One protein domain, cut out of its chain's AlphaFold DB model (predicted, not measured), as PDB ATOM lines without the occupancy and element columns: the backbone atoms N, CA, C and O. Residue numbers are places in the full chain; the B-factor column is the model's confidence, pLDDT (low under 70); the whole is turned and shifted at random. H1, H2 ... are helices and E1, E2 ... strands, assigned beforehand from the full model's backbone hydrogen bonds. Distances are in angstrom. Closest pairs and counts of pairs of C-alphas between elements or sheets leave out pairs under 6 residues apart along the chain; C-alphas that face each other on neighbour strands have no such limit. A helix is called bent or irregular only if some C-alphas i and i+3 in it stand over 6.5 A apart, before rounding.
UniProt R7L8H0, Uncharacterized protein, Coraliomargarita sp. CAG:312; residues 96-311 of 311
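AT A GLANCE: This is residues 96 to 311 of the 311 residues of an uncharacterized protein of Coraliomargarita sp. CAG:312 (UniProt R7L8H0). The chain is wound in stacked turns, a three-sided solenoid: the short wall E4 E7 E10, the wall E3 E6 E9 E12 E14 and the wall E2 E5 E8 E11 E13 E15 surround a narrow core, and E18, E17 and E16 extend the second wall beside E14. E1, bent at residue 103, makes the corner between the first two walls. The 216 printed residues, under half of them in named elements, have 18 named strands and one short named helix, in the order E1 to E10, H1, E11 to E18; the class is mostly strand. The first two walls are one mixed sheet, in the order E10 E7 E4 E1 E3 E6 E9 E12 E14 E18 E17 E16, and the third is a parallel sheet, in the order E2 E5 E8 E11 E13 E15. The whole is compact, with a radius of gyration of the C-alphas of 16.7 A and spans of 52 by 36 by 32 A.

HOW THE PARTS SIT: The larger sheet, twisted, runs from edge strand E10, residues 196 to 198, through E7, residues 162 to 164, E4, residues 133 to 136, E1, residues 99 to 109, E3, residues 126 to 129, E6, residues 155 to 158, E9, residues 189 to 192, E12, residues 224 to 227, E14, residues 249 to 256, E18, residues 305 to 310, and E17, residues 287 to 294, to edge strand E16, residues 282 to 284. It is a folded sheet, bent back into two leaves that face each other, with E1 as the hinge. E1 bends by 103 degrees; its residues 99 to 102 pair with E3, N 100 to O 126 at 2.9 A, and its residues 106 to 109 with E4, N 134 to O 106 at 3.0 A, parallel in both cases. E14 bends by 63 degrees at residue 253; it is parallel to E12, N 225 to O 253 at 2.9 A, and antiparallel to E18, N 251 to O 308 at 2.8 A. E16, E17 and E18 are a meander, each strand the antiparallel neighbour of the one before, with N 282 to O 289 at 2.8 A and N 290 to O 309 at 2.9 A. The smaller sheet runs through E2, residues 117 to 123, E5, residues 146 to 152, E8, residues 178 to 185, E11, residues 209 to 216, E13, residues 237 to 241, and E15, residues 268 to 271. In it, N 180 and O 210 of E8 and E11 are 2.8 A apart. The two sheets form a sandwich, face to face, their facing parts 8.6 A centre to centre and their strands at 25 degrees. The closest C-alphas of E1 and E5, Ile 108 and Gly 147, are 6.0 A apart. H1, residues 201 to 204, only grazes the smaller sheet with residues 201 to 203, and is too short for an O i to N i+4 pair.

IN THESE COORDINATES: E1 begins at C-alpha 99 (18.297, 6.600, -24.794) and measures 21.8 A. E11 measures 22.5 A, E8 22.1 A, E17 21.0 A, E14 19.4 A, E5 18.8 A and E2 18.6 A. E11 begins at C-alpha 209 (-13.827, 10.743, -25.784). E18, 15.8 A long, ends at C-alpha 310 (2.609, 24.265, -2.161).

THE WHOLE: The C-alphas farthest apart, those of Glu 140 and Asp 286, are 53.0 A apart. The printed part has no cut and ends at the chain's last residue, 311. The links E7 to E8, residues 165 to 177, and E14 to E15 are long. The mean pLDDT of the printed part is 92.7; residues 168, 170 to 171 and 300 to 301 are under 70.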
ATOM      1  N   LYS A  96      13.291   1.274 -19.805       98.69
ATOM      2  CA  LYS A  96      13.856   1.753 -18.542       98.69
ATOM      3  C   LYS A  96      15.335   2.081 -18.667       98.69
ATOM      4  O   LYS A  96      16.125   1.210 -19.024       98.69
ATOM      5  N   GLY A  97      15.717   3.310 -18.324       98.56
ATOM      6  CA  GLY A  97      17.124   3.722 -18.322       98.56
ATOM      7  C   GLY A  97      17.757   3.757 -19.715       98.56
ATOM      8  O   GLY A  97      18.938   3.436 -19.838       98.56
ATOM      9  N   ARG A  98      16.978   4.067 -20.763       98.62
ATOM     10  CA  ARG A  98      17.425   4.026 -22.167       98.62
ATOM     11  C   ARG A  98      17.439   5.388 -22.839       98.62
ATOM     12  O   ARG A  98      16.637   6.268 -22.519       98.62
ATOM     13  N   ASN A  99      18.327   5.517 -23.821       98.81
ATOM     14  CA  ASN A  99      18.297   6.600 -24.794       98.81
ATOM     15  C   ASN A  99      17.488   6.157 -26.015       98.81
ATOM     16  O   ASN A  99      17.835   5.173 -26.668       98.81
ATOM     17  N   ILE A 100      16.425   6.889 -26.340       98.81
ATOM     18  CA  ILE A 100      15.574   6.608 -27.502       98.81
ATOM     19  C   ILE A 100      15.574   7.839 -28.398       98.81
ATOM     20  O   ILE A 100      15.149   8.919 -27.996       98.81
ATOM     21  N   ARG A 101      16.043   7.683 -29.629       98.69
ATOM     22  CA  ARG A 101      16.088   8.744 -30.630       98.69
ATOM     23  C   ARG A 101      15.284   8.321 -31.847       98.69
ATOM     24  O   ARG A 101      15.536   7.266 -32.425       98.69
ATOM     25  N   THR A 102      14.355   9.170 -32.268       98.44
ATOM     26  CA  THR A 102      13.719   9.047 -33.577       98.44
ATOM     27  C   THR A 102      14.017  10.269 -34.429       98.44
ATOM     28  O   THR A 102      14.002  11.406 -33.955       98.44
ATOM     29  N   LYS A 103      14.325  10.061 -35.710       97.50
ATOM     30  CA  LYS A 103      14.652  11.163 -36.625       97.50
ATOM     31  C   LYS A 103      13.411  11.917 -37.117       97.50
ATOM     32  O   LYS A 103      13.524  13.106 -37.407       97.50
ATOM     33  N   ARG A 104      12.250  11.259 -37.224       95.50
ATOM     34  CA  ARG A 104      11.007  11.839 -37.765       95.50
ATOM     35  C   ARG A 104       9.863  11.906 -36.770       95.50
ATOM     36  O   ARG A 104       9.356  12.993 -36.551       95.50
ATOM     37  N   ASN A 105       9.398  10.793 -36.219       96.44
ATOM     38  CA  ASN A 105       8.232  10.823 -35.334       96.44
ATOM     39  C   ASN A 105       8.223   9.656 -34.346       96.44
ATOM     40  O   ASN A 105       9.018   8.716 -34.447       96.44
ATOM     41  N   MET A 106       7.337   9.766 -33.363       98.44
ATOM     42  CA  MET A 106       6.869   8.645 -32.558       98.44
ATOM     43  C   MET A 106       5.345   8.614 -32.603       98.44
ATOM     44  O   MET A 106       4.716   9.670 -32.710       98.44
ATOM     45  N   SER A 107       4.745   7.431 -32.513       97.75
ATOM     46  CA  SER A 107       3.288   7.334 -32.459       97.75
ATOM     47  C   SER A 107       2.771   6.198 -31.597       97.75
ATOM     48  O   SER A 107       3.425   5.174 -31.428       97.75
ATOM     49  N   ILE A 108       1.564   6.370 -31.075       97.88
ATOM     50  CA  ILE A 108       0.793   5.313 -30.428       97.88
ATOM     51  C   ILE A 108      -0.473   5.125 -31.248       97.88
ATOM     52  O   ILE A 108      -1.274   6.052 -31.357       97.88
ATOM     53  N   SER A 109      -0.663   3.932 -31.807       94.12
ATOM     54  CA  SER A 109      -1.958   3.561 -32.362       94.12
ATOM     55  C   SER A 109      -2.918   3.321 -31.211       94.12
ATOM     56  O   SER A 109      -2.717   2.383 -30.447       94.12
ATOM     57  N   MET A 110      -3.936   4.162 -31.059       92.00
ATOM     58  CA  MET A 110      -5.009   3.949 -30.091       92.00
ATOM     59  C   MET A 110      -5.634   2.572 -30.296       92.00
ATOM     60  O   MET A 110      -5.777   2.119 -31.434       92.00
ATOM     61  N   ALA A 111      -6.006   1.924 -29.192       90.75
ATOM     62  CA  ALA A 111      -6.634   0.620 -29.268       90.75
ATOM     63  C   ALA A 111      -7.969   0.692 -30.025       90.75
ATOM     64  O   ALA A 111      -8.757   1.607 -29.777       90.75
ATOM     65  N   THR A 112      -8.253  -0.258 -30.919       88.62
ATOM     66  CA  THR A 112      -9.479  -0.226 -31.748       88.62
ATOM     67  C   THR A 112     -10.600  -1.128 -31.229       88.62
ATOM     68  O   THR A 112     -11.472  -1.571 -31.980       88.62
ATOM     69  N   PHE A 113     -10.571  -1.450 -29.939       88.19
ATOM     70  CA  PHE A 113     -11.560  -2.281 -29.262       88.19
ATOM     71  C   PHE A 113     -11.912  -1.674 -27.901       88.19
ATOM     72  O   PHE A 113     -11.088  -1.013 -27.266       88.19
ATOM     73  N   ASN A 114     -13.153  -1.892 -27.461       83.94
ATOM     74  CA  ASN A 114     -13.692  -1.262 -26.257       83.94
ATOM     75  C   ASN A 114     -12.875  -1.623 -25.014       83.94
ATOM     76  O   ASN A 114     -12.595  -2.794 -24.763       83.94
ATOM     77  N   SER A 115     -12.544  -0.607 -24.211       84.06
ATOM     78  CA  SER A 115     -11.675  -0.721 -23.023       84.06
ATOM     79  C   SER A 115     -10.259  -1.239 -23.312       84.06
ATOM     80  O   SER A 115      -9.533  -1.592 -22.386       84.06
ATOM     81  N   GLY A 116      -9.859  -1.289 -24.586       91.31
ATOM     82  CA  GLY A 116      -8.505  -1.625 -24.990       91.31
ATOM     83  C   GLY A 116      -7.505  -0.530 -24.666       91.31
ATOM     84  O   GLY A 116      -7.867   0.628 -24.458       91.31
ATOM     85  N   GLU A 117      -6.228  -0.892 -24.672       95.19
ATOM     86  CA  GLU A 117      -5.143   0.043 -24.420       95.19
ATOM     87  C   GLU A 117      -3.924  -0.273 -25.279       95.19
ATOM     88  O   GLU A 117      -3.491  -1.422 -25.355       95.19
ATOM     89  N   SER A 118      -3.344   0.776 -25.854       97.81
ATOM     90  CA  SER A 118      -1.984   0.776 -26.380       97.81
ATOM     91  C   SER A 118      -1.139   1.762 -25.587       97.81
ATOM     92  O   SER A 118      -1.618   2.861 -25.289       97.81
ATOM     93  N   ALA A 119       0.113   1.430 -25.269       98.44
ATOM     94  CA  ALA A 119       0.912   2.281 -24.386       98.44
ATOM     95  C   ALA A 119       2.399   2.388 -24.742       98.44
ATOM     96  O   ALA A 119       3.057   1.406 -25.063       98.44
ATOM     97  N   MET A 120       2.975   3.579 -24.580       98.81
ATOM     98  CA  MET A 120       4.421   3.745 -24.394       98.81
ATOM     99  C   MET A 120       4.692   4.091 -22.932       98.81
ATOM    100  O   MET A 120       4.193   5.104 -22.442       98.81
ATOM    101  N   ILE A 121       5.480   3.264 -22.245       98.88
ATOM    102  CA  ILE A 121       5.750   3.380 -20.806       98.88
ATOM    103  C   ILE A 121       7.259   3.484 -20.589       98.88
ATOM    104  O   ILE A 121       7.979   2.489 -20.703       98.88
ATOM    105  N   TYR A 122       7.752   4.685 -20.274       98.88
ATOM    106  CA  TYR A 122       9.186   4.968 -20.170       98.88
ATOM    107  C   TYR A 122       9.590   5.495 -18.786       98.88
ATOM    108  O   TYR A 122       9.149   6.561 -18.346       98.88
ATOM    109  N   GLU A 123      10.506   4.783 -18.124       98.81
ATOM    110  CA  GLU A 123      11.066   5.147 -16.817       98.81
ATOM    111  C   GLU A 123      12.553   5.523 -16.931       98.81
ATOM    112  O   GLU A 123      13.359   4.743 -17.440       98.81
ATOM    113  N   LYS A 124      12.965   6.675 -16.388       98.69
ATOM    114  CA  LYS A 124      14.378   7.111 -16.360       98.69
ATOM    115  C   LYS A 124      15.024   7.143 -17.748       98.69
ATOM    116  O   LYS A 124      16.210   6.850 -17.894       98.69
ATOM    117  N   CYS A 125      14.247   7.465 -18.776       98.88
ATOM    118  CA  CYS A 125      14.723   7.509 -20.154       98.88
ATOM    119  C   CYS A 125      15.121   8.928 -20.574       98.88
ATOM    120  O   CYS A 125      14.705   9.928 -19.979       98.88
ATOM    121  N   ASN A 126      15.897   9.005 -21.652       98.88
ATOM    122  CA  ASN A 126      16.125  10.232 -22.404       98.88
ATOM    123  C   ASN A 126      15.634  10.022 -23.841       98.88
ATOM    124  O   ASN A 126      16.169   9.185 -24.570       98.88
ATOM    125  N   VAL A 127      14.589  10.748 -24.228       98.88
ATOM    126  CA  VAL A 127      13.859  10.546 -25.481       98.88
ATOM    127  C   VAL A 127      13.942  11.800 -26.347       98.88
ATOM    128  O   VAL A 127      13.554  12.888 -25.923       98.88
ATOM    129  N   GLU A 128      14.412  11.649 -27.580       98.75
ATOM    130  CA  GLU A 128      14.472  12.718 -28.577       98.75
ATOM    131  C   GLU A 128      13.658  12.338 -29.814       98.75
ATOM    132  O   GLU A 128      13.993  11.385 -30.516       98.75
ATOM    133  N   VAL A 129      12.621  13.118 -30.119       98.69
ATOM    134  CA  VAL A 129      11.769  12.930 -31.300       98.69
ATOM    135  C   VAL A 129      12.018  14.071 -32.274       98.69
ATOM    136  O   VAL A 129      11.751  15.237 -31.983       98.69
ATOM    137  N   GLY A 130      12.558  13.742 -33.446       97.88
ATOM    138  CA  GLY A 130      12.982  14.710 -34.457       97.88
ATOM    139  C   GLY A 130      11.848  15.478 -35.149       97.88
ATOM    140  O   GLY A 130      12.119  16.499 -35.777       97.88
ATOM    141  N   GLY A 131      10.602  15.039 -34.983       96.88
ATOM    142  CA  GLY A 131       9.378  15.705 -35.439       96.88
ATOM    143  C   GLY A 131       8.250  15.480 -34.434       96.88
ATOM    144  O   GLY A 131       8.478  15.705 -33.249       96.88
ATOM    145  N   SER A 132       7.054  15.094 -34.879       97.38
ATOM    146  CA  SER A 132       5.843  15.060 -34.036       97.38
ATOM    147  C   SER A 132       5.684  13.779 -33.210       97.38
ATOM    148  O   SER A 132       6.230  12.725 -33.552       97.38
ATOM    149  N   PHE A 133       4.893  13.878 -32.140       98.50
ATOM    150  CA  PHE A 133       4.349  12.733 -31.413       98.50
ATOM    151  C   PHE A 133       2.857  12.616 -31.721       98.50
ATOM    152  O   PHE A 133       2.119  13.583 -31.536       98.50
ATOM    153  N   ASN A 134       2.411  11.450 -32.183       97.12
ATOM    154  CA  ASN A 134       1.055  11.297 -32.706       97.12
ATOM    155  C   ASN A 134       0.309  10.165 -32.002       97.12
ATOM    156  O   ASN A 134       0.791   9.036 -31.945       97.12
ATOM    157  N   PHE A 135      -0.901  10.444 -31.543       96.19
ATOM    158  CA  PHE A 135      -1.899   9.414 -31.306       96.19
ATOM    159  C   PHE A 135      -2.633   9.176 -32.622       96.19
ATOM    160  O   PHE A 135      -3.221  10.093 -33.194       96.19
ATOM    161  N   THR A 136      -2.519   7.960 -33.148       91.50
ATOM    162  CA  THR A 136      -3.106   7.580 -34.434       91.50
ATOM    163  C   THR A 136      -4.267   6.633 -34.217       91.50
ATOM    164  O   THR A 136      -4.256   5.835 -33.283       91.50
ATOM    165  N   PHE A 137      -5.242   6.673 -35.114       86.38
ATOM    166  CA  PHE A 137      -6.404   5.802 -35.067       86.38
ATOM    167  C   PHE A 137      -6.607   5.132 -36.424       86.38
ATOM    168  O   PHE A 137      -6.433   5.762 -37.470       86.38
ATOM    169  N   TRP A 138      -6.960   3.847 -36.425       84.62
ATOM    170  CA  TRP A 138      -7.235   3.131 -37.666       84.62
ATOM    171  C   TRP A 138      -8.615   3.519 -38.207       84.62
ATOM    172  O   TRP A 138      -9.629   3.343 -37.541       84.62
ATOM    173  N   HIS A 139      -8.661   4.055 -39.424       75.31
ATOM    174  CA  HIS A 139      -9.874   4.644 -40.002       75.31
ATOM    175  C   HIS A 139     -11.050   3.667 -40.188       75.31
ATOM    176  O   HIS A 139     -12.192   4.116 -40.213       75.31
ATOM    177  N   GLU A 140     -10.803   2.356 -40.287       82.06
ATOM    178  CA  GLU A 140     -11.861   1.336 -40.417       82.06
ATOM    179  C   GLU A 140     -12.239   0.677 -39.079       82.06
ATOM    180  O   GLU A 140     -13.028  -0.272 -39.043       82.06
ATOM    181  N   ALA A 141     -11.687   1.165 -37.965       82.25
ATOM    182  CA  ALA A 141     -11.994   0.641 -36.644       82.25
ATOM    183  C   ALA A 141     -13.491   0.758 -36.315       82.25
ATOM    184  O   ALA A 141     -14.163   1.742 -36.639       82.25
ATOM    185  N   LYS A 142     -13.999  -0.268 -35.626       83.62
ATOM    186  CA  LYS A 142     -15.400  -0.376 -35.179       83.62
ATOM    187  C   LYS A 142     -15.576  -0.165 -33.674       83.62
ATOM    188  O   LYS A 142     -16.692  -0.241 -33.172       83.62
ATOM    189  N   GLY A 143     -14.484   0.069 -32.959       87.19
ATOM    190  CA  GLY A 143     -14.460   0.377 -31.537       87.19
ATOM    191  C   GLY A 143     -13.245   1.233 -31.216       87.19
ATOM    192  O   GLY A 143     -12.357   1.398 -32.058       87.19
ATOM    193  N   ALA A 144     -13.204   1.775 -30.003       89.31
ATOM    194  CA  ALA A 144     -12.083   2.579 -29.554       89.31
ATOM    195  C   ALA A 144     -11.738   2.311 -28.084       89.31
ATOM    196  O   ALA A 144     -12.584   1.979 -27.252       89.31
ATOM    197  N   GLY A 145     -10.458   2.476 -27.786       92.75
ATOM    198  CA  GLY A 145      -9.880   2.412 -26.457       92.75
ATOM    199  C   GLY A 145      -8.867   3.534 -26.250       92.75
ATOM    200  O   GLY A 145      -8.968   4.618 -26.827       92.75
ATOM    201  N   ILE A 146      -7.888   3.284 -25.392       95.94
ATOM    202  CA  ILE A 146      -6.919   4.281 -24.946       95.94
ATOM    203  C   ILE A 146      -5.605   4.162 -25.721       95.94
ATOM    204  O   ILE A 146      -5.075   3.072 -25.920       95.94
ATOM    205  N   GLY A 147      -5.041   5.303 -26.111       97.25
ATOM    206  CA  GLY A 147      -3.608   5.466 -26.333       97.25
ATOM    207  C   GLY A 147      -2.981   6.157 -25.122       97.25
ATOM    208  O   GLY A 147      -3.370   7.278 -24.788       97.25
ATOM    209  N   ARG A 148      -2.010   5.514 -24.461       98.62
ATOM    210  CA  ARG A 148      -1.364   6.031 -23.246       98.62
ATOM    211  C   ARG A 148       0.126   6.301 -23.436       98.62
ATOM    212  O   ARG A 148       0.899   5.398 -23.732       98.62
ATOM    213  N   LEU A 149       0.557   7.523 -23.151       98.88
ATOM    214  CA  LEU A 149       1.966   7.843 -22.928       98.88
ATOM    215  C   LEU A 149       2.206   7.990 -21.423       98.88
ATOM    216  O   LEU A 149       1.627   8.882 -20.813       98.88
ATOM    217  N   SER A 150       3.053   7.150 -20.831       98.81
ATOM    218  CA  SER A 150       3.370   7.189 -19.397       98.81
ATOM    219  C   SER A 150       4.872   7.370 -19.176       98.81
ATOM    220  O   SER A 150       5.684   6.565 -19.637       98.81
ATOM    221  N   LEU A 151       5.256   8.453 -18.499       98.94
ATOM    222  CA  LEU A 151       6.643   8.896 -18.350       98.94
ATOM    223  C   LEU A 151       6.997   9.139 -16.878       98.94
ATOM    224  O   LEU A 151       6.521  10.092 -16.260       98.94
ATOM    225  N   THR A 152       7.919   8.349 -16.327       98.81
ATOM    226  CA  THR A 152       8.392   8.505 -14.938       98.81
ATOM    227  C   THR A 152       9.876   8.832 -14.894       98.81
ATOM    228  O   THR A 152      10.688   8.071 -15.413       98.81
ATOM    229  N   ASP A 153      10.246   9.947 -14.260       98.69
ATOM    230  CA  ASP A 153      11.634  10.434 -14.205       98.69
ATOM    231  C   ASP A 153      12.312  10.515 -15.592       98.69
ATOM    232  O   ASP A 153      13.524  10.337 -15.716       98.69
ATOM    233  N   THR A 154      11.528  10.760 -16.644       98.88
ATOM    234  CA  THR A 154      11.973  10.697 -18.042       98.88
ATOM    235  C   THR A 154      12.061  12.094 -18.642       98.88
ATOM    236  O   THR A 154      11.158  12.916 -18.488       98.88
ATOM    237  N   LYS A 155      13.135  12.366 -19.383       98.88
ATOM    238  CA  LYS A 155      13.224  13.562 -20.221       98.88
ATOM    239  C   LYS A 155      12.814  13.199 -21.641       98.88
ATOM    240  O   LYS A 155      13.448  12.348 -22.254       98.88
ATOM    241  N   MET A 156      11.784  13.848 -22.169       98.81
ATOM    242  CA  MET A 156      11.313  13.646 -23.534       98.81
ATOM    243  C   MET A 156      11.173  14.983 -24.257       98.81
ATOM    244  O   MET A 156      10.399  15.847 -23.852       98.81
ATOM    245  N   THR A 157      11.912  15.145 -25.352       98.75
ATOM    246  CA  THR A 157      11.868  16.341 -26.195       98.75
ATOM    247  C   THR A 157      11.381  15.992 -27.591       98.75
ATOM    248  O   THR A 157      12.036  15.260 -28.332       98.75
ATOM    249  N   VAL A 158      10.241  16.566 -27.957       98.75
ATOM    250  CA  VAL A 158       9.581  16.426 -29.250       98.75
ATOM    251  C   VAL A 158       9.764  17.721 -30.030       98.75
ATOM    252  O   VAL A 158       9.391  18.796 -29.565       98.75
ATOM    253  N   LYS A 159      10.393  17.653 -31.206       98.25
ATOM    254  CA  LYS A 159      10.659  18.850 -32.021       98.25
ATOM    255  C   LYS A 159       9.408  19.392 -32.717       98.25
ATOM    256  O   LYS A 159       9.374  20.577 -33.039       98.25
ATOM    257  N   GLY A 160       8.438  18.528 -32.991       97.38
ATOM    258  CA  GLY A 160       7.172  18.866 -33.626       97.38
ATOM    259  C   GLY A 160       6.033  19.022 -32.626       97.38
ATOM    260  O   GLY A 160       6.246  19.333 -31.452       97.38
ATOM    261  N   ASP A 161       4.827  18.807 -33.136       97.56
ATOM    262  CA  ASP A 161       3.581  18.948 -32.392       97.56
ATOM    263  C   ASP A 161       3.211  17.651 -31.660       97.56
ATOM    264  O   ASP A 161       3.668  16.556 -32.008       97.56
ATOM    265  N   LEU A 162       2.348  17.789 -30.661       97.94
ATOM    266  CA  LEU A 162       1.516  16.702 -30.167       97.94
ATOM    267  C   LEU A 162       0.241  16.648 -31.015       97.94
ATOM    268  O   LEU A 162      -0.442  17.664 -31.132       97.94
ATOM    269  N   THR A 163      -0.097  15.494 -31.586       95.69
ATOM    270  CA  THR A 163      -1.319  15.364 -32.393       95.69
ATOM    271  C   THR A 163      -2.195  14.197 -31.957       95.69
ATOM    272  O   THR A 163      -1.696  13.155 -31.531       95.69
ATOM    273  N   SER A 164      -3.506  14.385 -32.077       92.31
ATOM    274  CA  SER A 164      -4.526  13.344 -31.972       92.31
ATOM    275  C   SER A 164      -5.601  13.643 -33.008       92.31
ATOM    276  O   SER A 164      -6.142  14.747 -33.015       92.31
ATOM    277  N   ALA A 165      -5.882  12.683 -33.885       83.50
ATOM    278  CA  ALA A 165      -6.958  12.773 -34.865       83.50
ATOM    279  C   ALA A 165      -7.836  11.530 -34.741       83.50
ATOM    280  O   ALA A 165      -7.351  10.403 -34.891       83.50
ATOM    281  N   ILE A 166      -9.117  11.743 -34.462       81.06
ATOM    282  CA  ILE A 166     -10.102  10.686 -34.276       81.06
ATOM    283  C   ILE A 166     -11.022  10.736 -35.497       81.06
ATOM    284  O   ILE A 166     -11.699  11.737 -35.716       81.06
ATOM    285  N   PRO A 167     -11.072   9.693 -36.341       70.56
ATOM    286  CA  PRO A 167     -11.976   9.712 -37.474       70.56
ATOM    287  C   PRO A 167     -13.417   9.750 -36.969       70.56
ATOM    288  O   PRO A 167     -13.824   8.939 -36.136       70.56
ATOM    289  N   ALA A 168     -14.197  10.679 -37.519       64.38
ATOM    290  CA  ALA A 168     -15.624  10.780 -37.268       64.38
ATOM    291  C   ALA A 168     -16.346   9.562 -37.870       64.38
ATOM    292  O   ALA A 168     -16.801   9.587 -39.013       64.38
ATOM    293  N   ASN A 169     -16.426   8.475 -37.105       70.81
ATOM    294  CA  ASN A 169     -17.210   7.299 -37.451       70.81
ATOM    295  C   ASN A 169     -18.414   7.202 -36.498       70.81
ATOM    296  O   ASN A 169     -18.237   6.816 -35.341       70.81
ATOM    297  N   PRO A 170     -19.641   7.512 -36.962       65.12
ATOM    298  CA  PRO A 170     -20.836   7.528 -36.114       65.12
ATOM    299  C   PRO A 170     -21.217   6.144 -35.561       65.12
ATOM    300  O   PRO A 170     -22.102   6.049 -34.715       65.12
ATOM    301  N   LEU A 171     -20.575   5.067 -36.032       67.38
ATOM    302  CA  LEU A 171     -20.786   3.705 -35.540       67.38
ATOM    303  C   LEU A 171     -19.994   3.385 -34.265       67.38
ATOM    304  O   LEU A 171     -20.253   2.356 -33.642       67.38
ATOM    305  N   ILE A 172     -19.027   4.221 -33.878       77.44
ATOM    306  CA  ILE A 172     -18.220   3.991 -32.680       77.44
ATOM    307  C   ILE A 172     -18.989   4.507 -31.463       77.44
ATOM    308  O   ILE A 172     -19.083   5.710 -31.236       77.44
ATOM    309  N   GLN A 173     -19.527   3.576 -30.675       79.44
ATOM    310  CA  GLN A 173     -20.038   3.841 -29.332       79.44
ATOM    311  C   GLN A 173     -19.172   3.107 -28.318       79.44
ATOM    312  O   GLN A 173     -19.097   1.873 -28.297       79.44
ATOM    313  N   ASN A 174     -18.508   3.881 -27.476       81.62
ATOM    314  CA  ASN A 174     -17.540   3.366 -26.535       81.62
ATOM    315  C   ASN A 174     -18.249   2.991 -25.231       81.62
ATOM    316  O   ASN A 174     -18.881   3.823 -24.581       81.62
ATOM    317  N   GLY A 175     -18.110   1.729 -24.810       80.50
ATOM    318  CA  GLY A 175     -18.614   1.286 -23.502       80.50
ATOM    319  C   GLY A 175     -17.924   1.980 -22.315       80.50
ATOM    320  O   GLY A 175     -18.481   2.043 -21.224       80.50
ATOM    321  N   ALA A 176     -16.725   2.518 -22.540       88.12
ATOM    322  CA  ALA A 176     -15.977   3.390 -21.641       88.12
ATOM    323  C   ALA A 176     -15.243   4.442 -22.484       88.12
ATOM    324  O   ALA A 176     -14.881   4.142 -23.617       88.12
ATOM    325  N   ARG A 177     -14.990   5.644 -21.948       91.75
ATOM    326  CA  ARG A 177     -14.334   6.728 -22.706       91.75
ATOM    327  C   ARG A 177     -13.026   6.263 -23.358       91.75
ATOM    328  O   ARG A 177     -12.145   5.748 -22.673       91.75
ATOM    329  N   ALA A 178     -12.904   6.495 -24.659       92.62
ATOM    330  CA  ALA A 178     -11.727   6.195 -25.470       92.62
ATOM    331  C   ALA A 178     -10.944   7.475 -25.782       92.62
ATOM    332  O   ALA A 178     -11.484   8.569 -25.665       92.62
ATOM    333  N   GLY A 179      -9.680   7.386 -26.189       94.31
ATOM    334  CA  GLY A 179      -8.897   8.574 -26.537       94.31
ATOM    335  C   GLY A 179      -7.483   8.562 -25.980       94.31
ATOM    336  O   GLY A 179      -6.800   7.539 -25.993       94.31
ATOM    337  N   VAL A 180      -7.035   9.726 -25.522       96.44
ATOM    338  CA  VAL A 180      -5.634  10.010 -25.219       96.44
ATOM    339  C   VAL A 180      -5.432  10.187 -23.723       96.44
ATOM    340  O   VAL A 180      -6.138  10.957 -23.072       96.44
ATOM    341  N   ILE A 181      -4.415   9.512 -23.189       98.31
ATOM    342  CA  ILE A 181      -3.948   9.700 -21.817       98.31
ATOM    343  C   ILE A 181      -2.442   9.975 -21.830       98.31
ATOM    344  O   ILE A 181      -1.656   9.182 -22.346       98.31
ATOM    345  N   ILE A 182      -2.032  11.090 -21.228       98.81
ATOM    346  CA  ILE A 182      -0.629  11.443 -21.009       98.81
ATOM    347  C   ILE A 182      -0.390  11.536 -19.504       98.81
ATOM    348  O   ILE A 182      -0.996  12.356 -18.818       98.81
ATOM    349  N   GLU A 183       0.503  10.698 -18.994       98.81
ATOM    350  CA  GLU A 183       0.851  10.598 -17.581       98.81
ATOM    351  C   GLU A 183       2.322  10.944 -17.396       98.81
ATOM    352  O   GLU A 183       3.206  10.363 -18.032       98.81
ATOM    353  N   VAL A 184       2.593  11.891 -16.506       98.88
ATOM    354  CA  VAL A 184       3.950  12.303 -16.164       98.88
ATOM    355  C   VAL A 184       4.143  12.241 -14.654       98.88
ATOM    356  O   VAL A 184       3.270  12.651 -13.888       98.88
ATOM    357  N   ALA A 185       5.292  11.725 -14.217       98.62
ATOM    358  CA  ALA A 185       5.597  11.551 -12.802       98.62
ATOM    359  C   ALA A 185       7.040  11.919 -12.428       98.62
ATOM    360  O   ALA A 185       7.977  11.753 -13.217       98.62
ATOM    361  N   GLY A 186       7.232  12.374 -11.189       97.38
ATOM    362  CA  GLY A 186       8.556  12.605 -10.609       97.38
ATOM    363  C   GLY A 186       9.334  13.717 -11.307       97.38
ATOM    364  O   GLY A 186       8.862  14.843 -11.414       97.38
ATOM    365  N   LYS A 187      10.556  13.420 -11.757       97.44
ATOM    366  CA  LYS A 187      11.448  14.381 -12.436       97.44
ATOM    367  C   LYS A 187      11.165  14.531 -13.933       97.44
ATOM    368  O   LYS A 187      11.998  15.089 -14.649       97.44
ATOM    369  N   THR A 188      10.042  14.005 -14.419       98.75
ATOM    370  CA  THR A 188       9.728  14.014 -15.848       98.75
ATOM    371  C   THR A 188       9.663  15.432 -16.410       98.75
ATOM    372  O   THR A 188       9.032  16.325 -15.845       98.75
ATOM    373  N   GLN A 189      10.306  15.612 -17.562       98.56
ATOM    374  CA  GLN A 189      10.234  16.819 -18.379       98.56
ATOM    375  C   GLN A 189       9.804  16.414 -19.783       98.56
ATOM    376  O   GLN A 189      10.586  15.807 -20.513       98.56
ATOM    377  N   LEU A 190       8.576  16.758 -20.157       98.75
ATOM    378  CA  LEU A 190       8.047  16.533 -21.497       98.75
ATOM    379  C   LEU A 190       7.933  17.878 -22.215       98.75
ATOM    380  O   LEU A 190       7.276  18.791 -21.734       98.75
ATOM    381  N   SER A 191       8.580  18.032 -23.363       98.25
ATOM    382  CA  SER A 191       8.563  19.294 -24.104       98.25
ATOM    383  C   SER A 191       8.215  19.080 -25.565       98.25
ATOM    384  O   SER A 191       8.886  18.295 -26.236       98.25
ATOM    385  N   PHE A 192       7.262  19.855 -26.064       98.25
ATOM    386  CA  PHE A 192       6.922  19.983 -27.472       98.25
ATOM    387  C   PHE A 192       7.415  21.344 -27.971       98.25
ATOM    388  O   PHE A 192       6.963  22.394 -27.513       98.25
ATOM    389  N   ASN A 193       8.363  21.342 -28.910       96.19
ATOM    390  CA  ASN A 193       8.815  22.572 -29.571       96.19
ATOM    391  C   ASN A 193       7.791  23.075 -30.608       96.19
ATOM    392  O   ASN A 193       7.900  24.213 -31.084       96.19
ATOM    393  N   GLY A 194       6.818  22.233 -30.954       94.88
ATOM    394  CA  GLY A 194       5.564  22.607 -31.585       94.88
ATOM    395  C   GLY A 194       4.472  22.958 -30.570       94.88
ATOM    396  O   GLY A 194       4.745  23.393 -29.449       94.88
ATOM    397  N   GLY A 195       3.229  22.817 -31.006       94.94
ATOM    398  CA  GLY A 195       2.018  23.014 -30.222       94.94
ATOM    399  C   GLY A 195       1.270  21.704 -29.996       94.94
ATOM    400  O   GLY A 195       1.871  20.626 -29.959       94.94
ATOM    401  N   ALA A 196      -0.049  21.805 -29.867       95.56
ATOM    402  CA  ALA A 196      -0.942  20.657 -29.797       95.56
ATOM    403  C   ALA A 196      -2.084  20.817 -30.802       95.56
ATOM    404  O   ALA A 196      -2.722  21.869 -30.847       95.56
ATOM    405  N   VAL A 197      -2.340  19.768 -31.582       92.62
ATOM    406  CA  VAL A 197      -3.481  19.669 -32.499       92.62
ATOM    407  C   VAL A 197      -4.321  18.481 -32.057       92.62
ATOM    408  O   VAL A 197      -3.956  17.330 -32.294       92.62
ATOM    409  N   MET A 198      -5.412  18.778 -31.361       91.12
ATOM    410  CA  MET A 198      -6.324  17.781 -30.813       91.12
ATOM    411  C   MET A 198      -7.628  17.793 -31.589       91.12
ATOM    412  O   MET A 198      -8.089  18.851 -32.019       91.12
ATOM    413  N   ASP A 199      -8.216  16.616 -31.749       87.62
ATOM    414  CA  ASP A 199      -9.526  16.470 -32.363       87.62
ATOM    415  C   ASP A 199     -10.610  17.193 -31.546       87.62
ATOM    416  O   ASP A 199     -10.595  17.153 -30.309       87.62
ATOM    417  N   SER A 200     -11.567  17.842 -32.219       86.81
ATOM    418  CA  SER A 200     -12.640  18.571 -31.531       86.81
ATOM    419  C   SER A 200     -13.598  17.636 -30.798       86.81
ATOM    420  O   SER A 200     -14.242  18.072 -29.847       86.81
ATOM    421  N   LEU A 201     -13.629  16.342 -31.144       88.06
ATOM    422  CA  LEU A 201     -14.447  15.336 -30.459       88.06
ATOM    423  C   LEU A 201     -14.179  15.248 -28.951       88.06
ATOM    424  O   LEU A 201     -15.081  14.899 -28.193       88.06
ATOM    425  N   HIS A 202     -12.981  15.617 -28.488       87.31
ATOM    426  CA  HIS A 202     -12.684  15.713 -27.056       87.31
ATOM    427  C   HIS A 202     -13.519  16.788 -26.331       87.31
ATOM    428  O   HIS A 202     -13.733  16.685 -25.125       87.31
ATOM    429  N   ILE A 203     -13.987  17.807 -27.059       88.00
ATOM    430  CA  ILE A 203     -14.850  18.893 -26.576       88.00
ATOM    431  C   ILE A 203     -16.314  18.621 -26.933       88.00
ATOM    432  O   ILE A 203     -17.194  18.867 -26.109       88.00
ATOM    433  N   ASP A 204     -16.567  18.129 -28.146       88.12
ATOM    434  CA  ASP A 204     -17.917  17.961 -28.689       88.12
ATOM    435  C   ASP A 204     -18.637  16.739 -28.094       88.12
ATOM    436  O   ASP A 204     -19.853  16.772 -27.909       88.12
ATOM    437  N   ASP A 205     -17.899  15.677 -27.744       88.88
ATOM    438  CA  ASP A 205     -18.439  14.478 -27.096       88.88
ATOM    439  C   ASP A 205     -17.508  13.935 -25.988       88.88
ATOM    440  O   ASP A 205     -16.950  12.831 -26.079       88.88
ATOM    441  N   PRO A 206     -17.355  14.685 -24.881       88.62
ATOM    442  CA  PRO A 206     -16.497  14.293 -23.766       88.62
ATOM    443  C   PRO A 206     -17.033  13.064 -23.017       88.62
ATOM    444  O   PRO A 206     -16.328  12.500 -22.182       88.62
ATOM    445  N   SER A 207     -18.267  12.626 -23.295       88.94
ATOM    446  CA  SER A 207     -18.849  11.404 -22.730       88.94
ATOM    447  C   SER A 207     -18.282  10.134 -23.369       88.94
ATOM    448  O   SER A 207     -18.193   9.103 -22.703       88.94
ATOM    449  N   GLN A 208     -17.864  10.225 -24.636       89.56
ATOM    450  CA  GLN A 208     -17.279   9.131 -25.410       89.56
ATOM    451  C   GLN A 208     -15.763   9.247 -25.524       89.56
ATOM    452  O   GLN A 208     -15.084   8.218 -25.585       89.56
ATOM    453  N   TRP A 209     -15.237  10.475 -25.530       91.25
ATOM    454  CA  TRP A 209     -13.827  10.743 -25.784       91.25
ATOM    455  C   TRP A 209     -13.129  11.398 -24.591       91.25
ATOM    456  O   TRP A 209     -13.657  12.285 -23.918       91.25
ATOM    457  N   ILE A 210     -11.910  10.948 -24.305       94.56
ATOM    458  CA  ILE A 210     -11.050  11.488 -23.255       94.56
ATOM    459  C   ILE A 210      -9.775  12.075 -23.849       94.56
ATOM    460  O   ILE A 210      -9.125  11.471 -24.701       94.56
ATOM    461  N   LEU A 211      -9.417  13.259 -23.362       96.00
ATOM    462  CA  LEU A 211      -8.084  13.834 -23.462       96.00
ATOM    463  C   LEU A 211      -7.616  14.092 -22.033       96.00
ATOM    464  O   LEU A 211      -8.065  15.048 -21.410       96.00
ATOM    465  N   LYS A 212      -6.771  13.223 -21.479       98.06
ATOM    466  CA  LYS A 212      -6.340  13.307 -20.078       98.06
ATOM    467  C   LYS A 212      -4.871  13.674 -19.955       98.06
ATOM    468  O   LYS A 212      -4.020  13.029 -20.564       98.06
ATOM    469  N   PHE A 213      -4.583  14.622 -19.070       98.62
ATOM    470  CA  PHE A 213      -3.242  14.898 -18.564       98.62
ATOM    471  C   PHE A 213      -3.193  14.578 -17.069       98.62
ATOM    472  O   PHE A 213      -3.947  15.154 -16.283       98.62
ATOM    473  N   SER A 214      -2.317  13.653 -16.678       98.69
ATOM    474  CA  SER A 214      -2.100  13.271 -15.281       98.69
ATOM    475  C   SER A 214      -0.698  13.653 -14.822       98.69
ATOM    476  O   SER A 214       0.291  13.361 -15.499       98.69
ATOM    477  N   PHE A 215      -0.623  14.285 -13.656       98.75
ATOM    478  CA  PHE A 215       0.611  14.733 -13.026       98.75
ATOM    479  C   PHE A 215       0.743  14.089 -11.654       98.75
ATOM    480  O   PHE A 215      -0.120  14.282 -10.801       98.75
ATOM    481  N   ALA A 216       1.838  13.375 -11.407       98.31
ATOM    482  CA  ALA A 216       2.120  12.793 -10.099       98.31
ATOM    483  C   ALA A 216       3.470  13.270  -9.556       98.31
ATOM    484  O   ALA A 216       4.492  13.181 -10.242       98.31
ATOM    485  N   ASP A 217       3.516  13.745  -8.312       96.69
ATOM    486  CA  ASP A 217       4.810  13.957  -7.671       96.69
ATOM    487  C   ASP A 217       5.464  12.610  -7.312       96.69
ATOM    488  O   ASP A 217       4.808  11.614  -7.009       96.69
ATOM    489  N   SER A 218       6.793  12.567  -7.352       94.62
ATOM    490  CA  SER A 218       7.557  11.411  -6.875       94.62
ATOM    491  C   SER A 218       8.929  11.841  -6.373       94.62
ATOM    492  O   SER A 218       9.610  12.684  -6.972       94.62
ATOM    493  N   GLY A 219       9.329  11.313  -5.214       87.00
ATOM    494  CA  GLY A 219      10.579  11.691  -4.551       87.00
ATOM    495  C   GLY A 219      10.691  13.196  -4.260       87.00
ATOM    496  O   GLY A 219      11.793  13.749  -4.308       87.00
ATOM    497  N   GLY A 220       9.560  13.874  -4.032       87.75
ATOM    498  CA  GLY A 220       9.488  15.323  -3.816       87.75
ATOM    499  C   GLY A 220       9.734  16.175  -5.068       87.75
ATOM    500  O   GLY A 220      10.004  17.369  -4.934       87.75
ATOM    501  N   ASN A 221       9.687  15.578  -6.263       94.00
ATOM    502  CA  ASN A 221       9.793  16.272  -7.547       94.00
ATOM    503  C   ASN A 221       8.427  16.306  -8.223       94.00
ATOM    504  O   ASN A 221       7.670  15.340  -8.125       94.00
ATOM    505  N   VAL A 222       8.154  17.408  -8.914       97.06
ATOM    506  CA  VAL A 222       6.912  17.644  -9.646       97.06
ATOM    507  C   VAL A 222       7.242  17.666 -11.143       97.06
ATOM    508  O   VAL A 222       8.159  18.399 -11.530       97.06
ATOM    509  N   PRO A 223       6.544  16.874 -11.972       98.19
ATOM    510  CA  PRO A 223       6.798  16.801 -13.402       98.19
ATOM    511  C   PRO A 223       6.256  18.035 -14.128       98.19
ATOM    512  O   PRO A 223       5.415  18.763 -13.601       98.19
ATOM    513  N   THR A 224       6.716  18.245 -15.360       98.00
ATOM    514  CA  THR A 224       6.287  19.379 -16.184       98.00
ATOM    515  C   THR A 224       6.112  19.002 -17.653       98.00
ATOM    516  O   THR A 224       6.863  18.179 -18.193       98.00
ATOM    517  N   ILE A 225       5.123  19.625 -18.296       98.12
ATOM    518  CA  ILE A 225       4.872  19.579 -19.736       98.12
ATOM    519  C   ILE A 225       5.008  20.995 -20.305       98.12
ATOM    520  O   ILE A 225       4.436  21.936 -19.767       98.12
ATOM    521  N   TYR A 226       5.726  21.158 -21.412       96.69
ATOM    522  CA  TYR A 226       5.921  22.452 -22.069       96.69
ATOM    523  C   TYR A 226       5.473  22.426 -23.531       96.69
ATOM    524  O   TYR A 226       5.880  21.531 -24.276       96.69
ATOM    525  N   PHE A 227       4.720  23.446 -23.947       96.50
ATOM    526  CA  PHE A 227       4.344  23.699 -25.339       96.50
ATOM    527  C   PHE A 227       4.899  25.043 -25.819       96.50
ATOM    528  O   PHE A 227       4.607  26.103 -25.258       96.50
ATOM    529  N   ASN A 228       5.689  25.006 -26.889       94.62
ATOM    530  CA  ASN A 228       6.357  26.187 -27.440       94.62
ATOM    531  C   ASN A 228       5.521  26.925 -28.506       94.62
ATOM    532  O   ASN A 228       5.816  28.070 -28.840       94.62
ATOM    533  N   LYS A 229       4.487  26.292 -29.066       94.50
ATOM    534  CA  LYS A 229       3.500  26.928 -29.958       94.50
ATOM    535  C   LYS A 229       2.078  26.692 -29.445       94.50
ATOM    536  O   LYS A 229       1.892  26.022 -28.433       94.50
ATOM    537  N   ARG A 230       1.088  27.247 -30.155       93.50
ATOM    538  CA  ARG A 230      -0.342  27.163 -29.819       93.50
ATOM    539  C   ARG A 230      -0.769  25.735 -29.466       93.50
ATOM    540  O   ARG A 230      -0.638  24.828 -30.284       93.50
ATOM    541  N   ALA A 231      -1.300  25.570 -28.261       94.25
ATOM    542  CA  ALA A 231      -1.859  24.323 -27.759       94.25
ATOM    543  C   ALA A 231      -3.228  24.596 -27.128       94.25
ATOM    544  O   ALA A 231      -3.327  25.236 -26.080       94.25
ATOM    545  N   GLU A 232      -4.288  24.130 -27.783       91.38
ATOM    546  CA  GLU A 232      -5.661  24.266 -27.293       91.38
ATOM    547  C   GLU A 232      -6.099  22.938 -26.703       91.38
ATOM    548  O   GLU A 232      -6.313  21.965 -27.420       91.38
ATOM    549  N   LEU A 233      -6.166  22.888 -25.375       93.50
ATOM    550  CA  LEU A 233      -6.406  21.663 -24.616       93.50
ATOM    551  C   LEU A 233      -7.734  21.741 -23.860       93.50
ATOM    552  O   LEU A 233      -7.862  21.227 -22.745       93.50
ATOM    553  N   GLY A 234      -8.716  22.430 -24.445       89.12
ATOM    554  CA  GLY A 234     -10.067  22.477 -23.903       89.12
ATOM    555  C   GLY A 234     -10.733  21.103 -23.905       89.12
ATOM    556  O   GLY A 234     -10.333  20.215 -24.656       89.12
ATOM    557  N   GLY A 235     -11.700  20.897 -23.007       89.56
ATOM    558  CA  GLY A 235     -12.337  19.588 -22.819       89.56
ATOM    559  C   GLY A 235     -11.428  18.527 -22.183       89.56
ATOM    560  O   GLY A 235     -11.838  17.378 -22.038       89.56
ATOM    561  N   SER A 236     -10.209  18.887 -21.768       95.25
ATOM    562  CA  SER A 236      -9.305  17.933 -21.131       95.25
ATOM    563  C   SER A 236      -9.715  17.577 -19.701       95.25
ATOM    564  O   SER A 236     -10.270  18.384 -18.948       95.25
ATOM    565  N   ASP A 237      -9.402  16.344 -19.326       97.50
ATOM    566  CA  ASP A 237      -9.398  15.863 -17.956       97.50
ATOM    567  C   ASP A 237      -8.013  16.129 -17.352       97.50
ATOM    568  O   ASP A 237      -6.995  15.645 -17.853       97.50
ATOM    569  N   ILE A 238      -7.963  16.874 -16.251       98.25
ATOM    570  CA  ILE A 238      -6.736  17.170 -15.514       98.25
ATOM    571  C   ILE A 238      -6.744  16.384 -14.208       98.25
ATOM    572  O   ILE A 238      -7.617  16.573 -13.365       98.25
ATOM    573  N   GLU A 239      -5.758  15.515 -14.023       98.62
ATOM    574  CA  GLU A 239      -5.582  14.740 -12.795       98.62
ATOM    575  C   GLU A 239      -4.249  15.088 -12.144       98.62
ATOM    576  O   GLU A 239      -3.207  15.115 -12.798       98.62
ATOM    577  N   ILE A 240      -4.270  15.357 -10.843       98.44
ATOM    578  CA  ILE A 240      -3.071  15.720 -10.093       98.44
ATOM    579  C   ILE A 240      -3.002  14.850  -8.841       98.44
ATOM    580  O   ILE A 240      -3.905  14.861  -8.009       98.44
ATOM    581  N   LYS A 241      -1.921  14.091  -8.690       97.56
ATOM    582  CA  LYS A 241      -1.659  13.222  -7.540       97.56
ATOM    583  C   LYS A 241      -0.480  13.778  -6.755       97.56
ATOM    584  O   LYS A 241       0.624  13.895  -7.279       97.56
ATOM    585  N   LEU A 242      -0.748  14.158  -5.510       96.31
ATOM    586  CA  LEU A 242       0.185  14.814  -4.601       96.31
ATOM    587  C   LEU A 242       0.366  13.984  -3.331       96.31
ATOM    588  O   LEU A 242      -0.563  13.783  -2.545       96.31
ATOM    589  N   SER A 243       1.600  13.573  -3.093       93.81
ATOM    590  CA  SER A 243       2.070  12.964  -1.868       93.81
ATOM    591  C   SER A 243       2.261  14.025  -0.782       93.81
ATOM    592  O   SER A 243       2.504  15.204  -1.041       93.81
ATOM    593  N   LYS A 244       2.247  13.587   0.480       90.81
ATOM    594  CA  LYS A 244       2.581  14.444   1.635       90.81
ATOM    595  C   LYS A 244       4.037  14.950   1.595       90.81
ATOM    596  O   LYS A 244       4.387  15.929   2.253       90.81
ATOM    597  N   ASN A 245       4.884  14.291   0.801       88.62
ATOM    598  CA  ASN A 245       6.314  14.561   0.697       88.62
ATOM    599  C   ASN A 245       6.660  15.562  -0.413       88.62
ATOM    600  O   ASN A 245       7.838  15.894  -0.571       88.62
ATOM    601  N   VAL A 246       5.672  16.063  -1.166       93.56
ATOM    602  CA  VAL A 246       5.897  17.127  -2.150       93.56
ATOM    603  C   VAL A 246       6.572  18.327  -1.477       93.56
ATOM    604  O   VAL A 246       6.232  18.704  -0.350       93.56
ATOM    605  N   LYS A 247       7.593  18.899  -2.117       93.38
ATOM    606  CA  LYS A 247       8.332  20.035  -1.555       93.38
ATOM    607  C   LYS A 247       7.491  21.316  -1.642       93.38
ATOM    608  O   LYS A 247       6.690  21.478  -2.556       93.38
ATOM    609  N   THR A 248       7.678  22.215  -0.678       94.88
ATOM    610  CA  THR A 248       7.123  23.574  -0.725       94.88
ATOM    611  C   THR A 248       7.730  24.319  -1.912       94.88
ATOM    612  O   THR A 248       8.937  24.228  -2.159       94.88
ATOM    613  N   GLY A 249       6.905  25.054  -2.652       95.25
ATOM    614  CA  GLY A 249       7.333  25.754  -3.854       95.25
ATOM    615  C   GLY A 249       6.194  26.029  -4.828       95.25
ATOM    616  O   GLY A 249       5.048  25.632  -4.622       95.25
ATOM    617  N   LYS A 250       6.533  26.721  -5.914       95.38
ATOM    618  CA  LYS A 250       5.651  26.961  -7.056       95.38
ATOM    619  C   LYS A 250       6.185  26.163  -8.243       95.38
ATOM    620  O   LYS A 250       7.371  26.257  -8.556       95.38
ATOM    621  N   TYR A 251       5.323  25.377  -8.875       95.75
ATOM    622  CA  TYR A 251       5.657  24.433  -9.938       95.75
ATOM    623  C   TYR A 251       4.750  24.659 -11.141       95.75
ATOM    624  O   TYR A 251       3.555  24.906 -10.981       95.75
ATOM    625  N   ALA A 252       5.317  24.552 -12.339       95.12
ATOM    626  CA  ALA A 252       4.553  24.566 -13.571       95.12
ATOM    627  C   ALA A 252       4.280  23.116 -13.971       95.12
ATOM    628  O   ALA A 252       5.203  22.393 -14.346       95.12
ATOM    629  N   LEU A 253       3.024  22.689 -13.858       97.31
ATOM    630  CA  LEU A 253       2.597  21.379 -14.344       97.31
ATOM    631  C   LEU A 253       2.524  21.407 -15.869       97.31
ATOM    632  O   LEU A 253       3.046  20.515 -16.534       97.31
ATOM    633  N   MET A 254       1.948  22.475 -16.419       96.56
ATOM    634  CA  MET A 254       1.897  22.716 -17.854       96.56
ATOM    635  C   MET A 254       2.228  24.174 -18.159       96.56
ATOM    636  O   MET A 254       1.608  25.074 -17.600       96.56
ATOM    637  N   GLU A 255       3.203  24.386 -19.036       95.19
ATOM    638  CA  GLU A 255       3.680  25.698 -19.473       95.19
ATOM    639  C   GLU A 255       3.324  25.941 -20.943       95.19
ATOM    640  O   GLU A 255       3.568  25.084 -21.804       95.19
ATOM    641  N   PHE A 256       2.829  27.140 -21.244       93.81
ATOM    642  CA  PHE A 256       2.462  27.560 -22.590       93.81
ATOM    643  C   PHE A 256       3.206  28.822 -23.016       93.81
ATOM    644  O   PHE A 256       3.096  29.889 -22.412       93.81
ATOM    645  N   TYR A 257       3.921  28.737 -24.136       91.38
ATOM    646  CA  TYR A 257       4.589  29.908 -24.700       91.38
ATOM    647  C   TYR A 257       3.630  30.848 -25.452       91.38
ATOM    648  O   TYR A 257       3.751  32.068 -25.373       91.38
ATOM    649  N   ASP A 258       2.666  30.300 -26.195       89.19
ATOM    650  CA  ASP A 258       1.688  31.103 -26.934       89.19
ATOM    651  C   ASP A 258       0.500  31.467 -26.029       89.19
ATOM    652  O   ASP A 258      -0.166  30.582 -25.494       89.19
ATOM    653  N   ARG A 259       0.192  32.766 -25.911       87.50
ATOM    654  CA  ARG A 259      -0.890  33.314 -25.066       87.50
ATOM    655  C   ARG A 259      -2.297  32.858 -25.453       87.50
ATOM    656  O   ARG A 259      -3.219  33.037 -24.664       87.50
ATOM    657  N   ARG A 260      -2.482  32.341 -26.669       88.75
ATOM    658  CA  ARG A 260      -3.753  31.761 -27.130       88.75
ATOM    659  C   ARG A 260      -3.902  30.293 -26.741       88.75
ATOM    660  O   ARG A 260      -4.949  29.714 -26.989       88.75
ATOM    661  N   SER A 261      -2.862  29.698 -26.165       91.38
ATOM    662  CA  SER A 261      -2.919  28.346 -25.623       91.38
ATOM    663  C   SER A 261      -3.583  28.338 -24.256       91.38
ATOM    664  O   SER A 261      -3.599  29.351 -23.548       91.38
ATOM    665  N   GLY A 262      -4.060  27.168 -23.856       89.19
ATOM    666  CA  GLY A 262      -4.553  26.952 -22.508       89.19
ATOM    667  C   GLY A 262      -5.464  25.743 -22.399       89.19
ATOM    668  O   GLY A 262      -5.734  25.031 -23.368       89.19
ATOM    669  N   ILE A 263      -5.954  25.556 -21.179       89.62
ATOM    670  CA  ILE A 263      -6.942  24.547 -20.803       89.62
ATOM    671  C   ILE A 263      -8.272  25.284 -20.584       89.62
ATOM    672  O   ILE A 263      -8.730  25.442 -19.453       89.62
ATOM    673  N   ASP A 264      -8.845  25.849 -21.652       79.94
ATOM    674  CA  ASP A 264     -10.147  26.521 -21.556       79.94
ATOM    675  C   ASP A 264     -11.244  25.473 -21.339       79.94
ATOM    676  O   ASP A 264     -11.352  24.528 -22.115       79.94
ATOM    677  N   LYS A 265     -12.054  25.630 -20.286       84.69
ATOM    678  CA  LYS A 265     -13.145  24.702 -19.924       84.69
ATOM    679  C   LYS A 265     -12.680  23.231 -19.861       84.69
ATOM    680  O   LYS A 265     -13.063  22.426 -20.716       84.69
ATOM    681  N   PRO A 266     -11.858  22.853 -18.864       92.38
ATOM    682  CA  PRO A 266     -11.559  21.443 -18.635       92.38
ATOM    683  C   PRO A 266     -12.854  20.673 -18.365       92.38
ATOM    684  O   PRO A 266     -13.750  21.175 -17.686       92.38
ATOM    685  N   ASN A 267     -12.937  19.444 -18.869       93.31
ATOM    686  CA  ASN A 267     -14.083  18.569 -18.639       93.31
ATOM    687  C   ASN A 267     -14.132  18.092 -17.179       93.31
ATOM    688  O   ASN A 267     -15.190  18.062 -16.552       93.31
ATOM    689  N   LYS A 268     -12.971  17.746 -16.614       95.06
ATOM    690  CA  LYS A 268     -12.841  17.328 -15.216       95.06
ATOM    691  C   LYS A 268     -11.501  17.782 -14.657       95.06
ATOM    692  O   LYS A 268     -10.489  17.695 -15.342       95.06
ATOM    693  N   ILE A 269     -11.482  18.204 -13.397       97.12
ATOM    694  CA  ILE A 269     -10.243  18.425 -12.648       97.12
ATOM    695  C   ILE A 269     -10.328  17.619 -11.357       97.12
ATOM    696  O   ILE A 269     -11.314  17.729 -10.625       97.12
ATOM    697  N   THR A 270      -9.303  16.822 -11.073       98.06
ATOM    698  CA  THR A 270      -9.171  16.109  -9.803       98.06
ATOM    699  C   THR A 270      -7.822  16.353  -9.158       98.06
ATOM    700  O   THR A 270      -6.793  16.438  -9.831       98.06
ATOM    701  N   VAL A 271      -7.824  16.429  -7.827       97.56
ATOM    702  CA  VAL A 271      -6.599  16.394  -7.030       97.56
ATOM    703  C   VAL A 271      -6.734  15.310  -5.970       97.56
ATOM    704  O   VAL A 271      -7.657  15.357  -5.165       97.56
ATOM    705  N   ASN A 272      -5.818  14.336  -5.973       95.44
ATOM    706  CA  ASN A 272      -5.891  13.134  -5.134       95.44
ATOM    707  C   ASN A 272      -7.248  12.424  -5.251       95.44
ATOM    708  O   ASN A 272      -7.879  12.109  -4.250       95.44
ATOM    709  N   ASP A 273      -7.681  12.221  -6.499       94.75
ATOM    710  CA  ASP A 273      -8.920  11.538  -6.896       94.75
ATOM    711  C   ASP A 273     -10.235  12.254  -6.512       94.75
ATOM    712  O   ASP A 273     -11.306  11.850  -6.964       94.75
ATOM    713  N   GLU A 274     -10.160  13.388  -5.809       96.25
ATOM    714  CA  GLU A 274     -11.312  14.227  -5.461       96.25
ATOM    715  C   GLU A 274     -11.561  15.332  -6.504       96.25
ATOM    716  O   GLU A 274     -10.596  15.909  -7.021       96.25
ATOM    717  N   PRO A 275     -12.828  15.677  -6.818       97.25
ATOM    718  CA  PRO A 275     -13.153  16.821  -7.669       97.25
ATOM    719  C   PRO A 275     -12.548  18.123  -7.140       97.25
ATOM    720  O   PRO A 275     -12.580  18.400  -5.941       97.25
ATOM    721  N   TYR A 276     -12.026  18.949  -8.043       96.62
ATOM    722  CA  TYR A 276     -11.301  20.155  -7.669       96.62
ATOM    723  C   TYR A 276     -11.710  21.371  -8.501       96.62
ATOM    724  O   TYR A 276     -11.853  21.298  -9.718       96.62
ATOM    725  N   THR A 277     -11.815  22.521  -7.836       95.31
ATOM    726  CA  THR A 277     -12.018  23.825  -8.477       95.31
ATOM    727  C   THR A 277     -10.741  24.642  -8.362       95.31
ATOM    728  O   THR A 277     -10.217  24.806  -7.256       95.31
ATOM    729  N   PHE A 278     -10.257  25.193  -9.481       94.50
ATOM    730  CA  PHE A 278      -9.042  26.010  -9.505       94.50
ATOM    731  C   PHE A 278      -9.027  27.091  -8.415       94.50
ATOM    732  O   PHE A 278     -10.008  27.794  -8.189       94.50
ATOM    733  N   GLY A 279      -7.885  27.214  -7.738       94.25
ATOM    734  CA  GLY A 279      -7.645  28.162  -6.652       94.25
ATOM    735  C   GLY A 279      -8.053  27.664  -5.263       94.25
ATOM    736  O   GLY A 279      -7.610  28.250  -4.274       94.25
ATOM    737  N   THR A 280      -8.822  26.575  -5.163       96.19
ATOM    738  CA  THR A 280      -9.270  26.028  -3.872       96.19
ATOM    739  C   THR A 280      -8.082  25.476  -3.075       96.19
ATOM    740  O   THR A 280      -7.322  24.661  -3.597       96.19
ATOM    741  N   PRO A 281      -7.860  25.882  -1.817       95.44
ATOM    742  CA  PRO A 281      -6.812  25.284  -0.997       95.44
ATOM    743  C   PRO A 281      -7.118  23.819  -0.663       95.44
ATOM    744  O   PRO A 281      -8.245  23.480  -0.309       95.44
ATOM    745  N   ILE A 282      -6.101  22.964  -0.712       95.06
ATOM    746  CA  ILE A 282      -6.148  21.569  -0.265       95.06
ATOM    747  C   ILE A 282      -5.085  21.327   0.798       95.06
ATOM    748  O   ILE A 282      -3.965  21.833   0.719       95.06
ATOM    749  N   LYS A 283      -5.430  20.529   1.805       93.12
ATOM    750  CA  LYS A 283      -4.503  20.166   2.874       93.12
ATOM    751  C   LYS A 283      -3.675  18.947   2.466       93.12
ATOM    752  O   LYS A 283      -4.233  17.914   2.109       93.12
ATOM    753  N   LEU A 284      -2.354  19.047   2.583       90.75
ATOM    754  CA  LEU A 284      -1.393  17.973   2.316       90.75
ATOM    755  C   LEU A 284      -0.542  17.726   3.565       90.75
ATOM    756  O   LEU A 284       0.615  18.124   3.645       90.75
ATOM    757  N   GLY A 285      -1.138  17.082   4.571       88.06
ATOM    758  CA  GLY A 285      -0.494  16.929   5.877       88.06
ATOM    759  C   GLY A 285      -0.407  18.267   6.613       88.06
ATOM    760  O   GLY A 285      -1.440  18.823   6.990       88.06
ATOM    761  N   ASP A 286       0.813  18.747   6.833       91.06
ATOM    762  CA  ASP A 286       1.139  20.048   7.428       91.06
ATOM    763  C   ASP A 286       1.170  21.199   6.406       91.06
ATOM    764  O   ASP A 286       1.115  22.362   6.796       91.06
ATOM    765  N   LYS A 287       1.198  20.877   5.109       94.69
ATOM    766  CA  LYS A 287       1.234  21.846   4.007       94.69
ATOM    767  C   LYS A 287      -0.150  22.162   3.467       94.69
ATOM    768  O   LYS A 287      -1.102  21.387   3.609       94.69
ATOM    769  N   THR A 288      -0.240  23.279   2.758       95.38
ATOM    770  CA  THR A 288      -1.398  23.631   1.932       95.38
ATOM    771  C   THR A 288      -0.973  23.735   0.477       95.38
ATOM    772  O   THR A 288      -0.007  24.422   0.166       95.38
ATOM    773  N   ALA A 289      -1.705  23.098  -0.428       96.56
ATOM    774  CA  ALA A 289      -1.502  23.258  -1.860       96.56
ATOM    775  C   ALA A 289      -2.711  23.901  -2.534       96.56
ATOM    776  O   ALA A 289      -3.820  23.892  -2.009       96.56
ATOM    777  N   LYS A 290      -2.498  24.473  -3.713       97.00
ATOM    778  CA  LYS A 290      -3.562  24.882  -4.629       97.00
ATOM    779  C   LYS A 290      -3.074  24.741  -6.061       97.00
ATOM    780  O   LYS A 290      -1.889  24.923  -6.343       97.00
ATOM    781  N   VAL A 291      -4.008  24.465  -6.955       97.12
ATOM    782  CA  VAL A 291      -3.783  24.390  -8.393       97.12
ATOM    783  C   VAL A 291      -4.589  25.500  -9.048       97.12
ATOM    784  O   VAL A 291      -5.754  25.697  -8.712       97.12
ATOM    785  N   TYR A 292      -3.989  26.264  -9.948       95.31
ATOM    786  CA  TYR A 292      -4.664  27.376 -10.616       95.31
ATOM    787  C   TYR A 292      -4.033  27.672 -11.974       95.31
ATOM    788  O   TYR A 292      -2.914  27.244 -12.250       95.31
ATOM    789  N   LEU A 293      -4.756  28.426 -12.800       93.50
ATOM    790  CA  LEU A 293      -4.223  29.002 -14.028       93.50
ATOM    791  C   LEU A 293      -3.628  30.380 -13.732       93.50
ATOM    792  O   LEU A 293      -4.225  31.171 -12.997       93.50
ATOM    793  N   GLY A 294      -2.449  30.670 -14.266       91.50
ATOM    794  CA  GLY A 294      -1.825  31.977 -14.093       91.50
ATOM    795  C   GLY A 294      -0.528  32.120 -14.871       91.50
ATOM    796  O   GLY A 294      -0.192  31.281 -15.696       91.50
ATOM    797  N   ALA A 295       0.210  33.192 -14.586       89.00
ATOM    798  CA  ALA A 295       1.532  33.409 -15.163       89.00
ATOM    799  C   ALA A 295       2.627  32.742 -14.328       89.00
ATOM    800  O   ALA A 295       2.807  33.063 -13.138       89.00
ATOM    801  N   PHE A 296       3.365  31.813 -14.940       82.25
ATOM    802  CA  PHE A 296       4.524  31.169 -14.328       82.25
ATOM    803  C   PHE A 296       5.459  30.536 -15.375       82.25
ATOM    804  O   PHE A 296       5.168  30.512 -16.557       82.25
ATOM    805  N   GLY A 297       6.621  30.032 -14.961       74.25
ATOM    806  CA  GLY A 297       7.521  29.335 -15.883       74.25
ATOM    807  C   GLY A 297       8.316  30.262 -16.811       74.25
ATOM    808  O   GLY A 297       8.761  31.338 -16.401       74.25
ATOM    809  N   ARG A 298       8.575  29.793 -18.037       73.19
ATOM    810  CA  ARG A 298       9.548  30.387 -18.975       73.19
ATOM    811  C   ARG A 298       9.098  31.692 -19.632       73.19
ATOM    812  O   ARG A 298       9.963  32.481 -20.007       73.19
ATOM    813  N   ASP A 299       7.794  31.927 -19.780       70.81
ATOM    814  CA  ASP A 299       7.255  33.192 -20.300       70.81
ATOM    815  C   ASP A 299       6.199  33.773 -19.343       70.81
ATOM    816  O   ASP A 299       5.038  33.376 -19.383       70.81
ATOM    817  N   PRO A 300       6.548  34.776 -18.517       62.44
ATOM    818  CA  PRO A 300       5.627  35.361 -17.542       62.44
ATOM    819  C   PRO A 300       4.497  36.192 -18.179       62.44
ATOM    820  O   PRO A 300       3.689  36.785 -17.464       62.44
ATOM    821  N   ARG A 301       4.455  36.306 -19.513       68.69
ATOM    822  CA  ARG A 301       3.422  37.055 -20.242       68.69
ATOM    823  C   ARG A 301       2.218  36.187 -20.602       68.69
ATOM    824  O   ARG A 301       1.188  36.743 -20.990       68.69
ATOM    825  N   THR A 302       2.346  34.867 -20.523       71.75
ATOM    826  CA  THR A 302       1.224  33.939 -20.673       71.75
ATOM    827  C   THR A 302       0.552  33.803 -19.313       71.75
ATOM    828  O   THR A 302       1.232  33.614 -18.317       71.75
ATOM    829  N   GLN A 303      -0.768  33.972 -19.235       80.44
ATOM    830  CA  GLN A 303      -1.513  33.887 -17.965       80.44
ATOM    831  C   GLN A 303      -2.292  32.572 -17.819       80.44
ATOM    832  O   GLN A 303      -3.167  32.468 -16.964       80.44
ATOM    833  N   ASN A 304      -1.970  31.579 -18.649       89.62
ATOM    834  CA  ASN A 304      -2.761  30.360 -18.809       89.62
ATOM    835  C   ASN A 304      -1.989  29.094 -18.406       89.62
ATOM    836  O   ASN A 304      -2.437  27.992 -18.719       89.62
ATOM    837  N   ASP A 305      -0.840  29.225 -17.738       93.50
ATOM    838  CA  ASP A 305      -0.057  28.076 -17.280       93.50
ATOM    839  C   ASP A 305      -0.783  27.356 -16.148       93.50
ATOM    840  O   ASP A 305      -1.343  27.993 -15.252       93.50
ATOM    841  N   LEU A 306      -0.731  26.025 -16.156       96.00
ATOM    842  CA  LEU A 306      -1.251  25.206 -15.069       96.00
ATOM    843  C   LEU A 306      -0.210  25.132 -13.954       96.00
ATOM    844  O   LEU A 306       0.846  24.510 -14.099       96.00
ATOM    845  N   ILE A 307      -0.524  25.757 -12.826       96.56
ATOM    846  CA  ILE A 307       0.405  25.959 -11.720       96.56
ATOM    847  C   ILE A 307      -0.040  25.152 -10.510       96.56
ATOM    848  O   ILE A 307      -1.204  25.204 -10.119       96.56
ATOM    849  N   LEU A 308       0.919  24.494  -9.863       97.56
ATOM    850  CA  LEU A 308       0.803  23.967  -8.508       97.56
ATOM    851  C   LEU A 308       1.603  24.859  -7.552       97.56
ATOM    852  O   LEU A 308       2.796  25.077  -7.745       97.56
ATOM    853  N   GLU A 309       0.975  25.348  -6.490       97.38
ATOM    854  CA  GLU A 309       1.645  26.081  -5.411       97.38
ATOM    855  C   GLU A 309       1.452  25.324  -4.102       97.38
ATOM    856  O   GLU A 309       0.317  25.089  -3.699       97.38
ATOM    857  N   VAL A 310       2.555  24.959  -3.452       97.12
ATOM    858  CA  VAL A 310       2.609  24.265  -2.161       97.12
ATOM    859  C   VAL A 310       3.250  25.203  -1.142       97.12
ATOM    860  O   VAL A 310       4.334  25.728  -1.402       97.12
ATOM    861  N   LYS A 311       2.587  25.404  -0.004       94.81
ATOM    862  CA  LYS A 311       3.030  26.201   1.146       94.81
ATOM    863  C   LYS A 311       3.234  25.297   2.344       94.81
ATOM    864  O   LYS A 311       2.251  24.618   2.718       94.81
TER     865      LYS A 311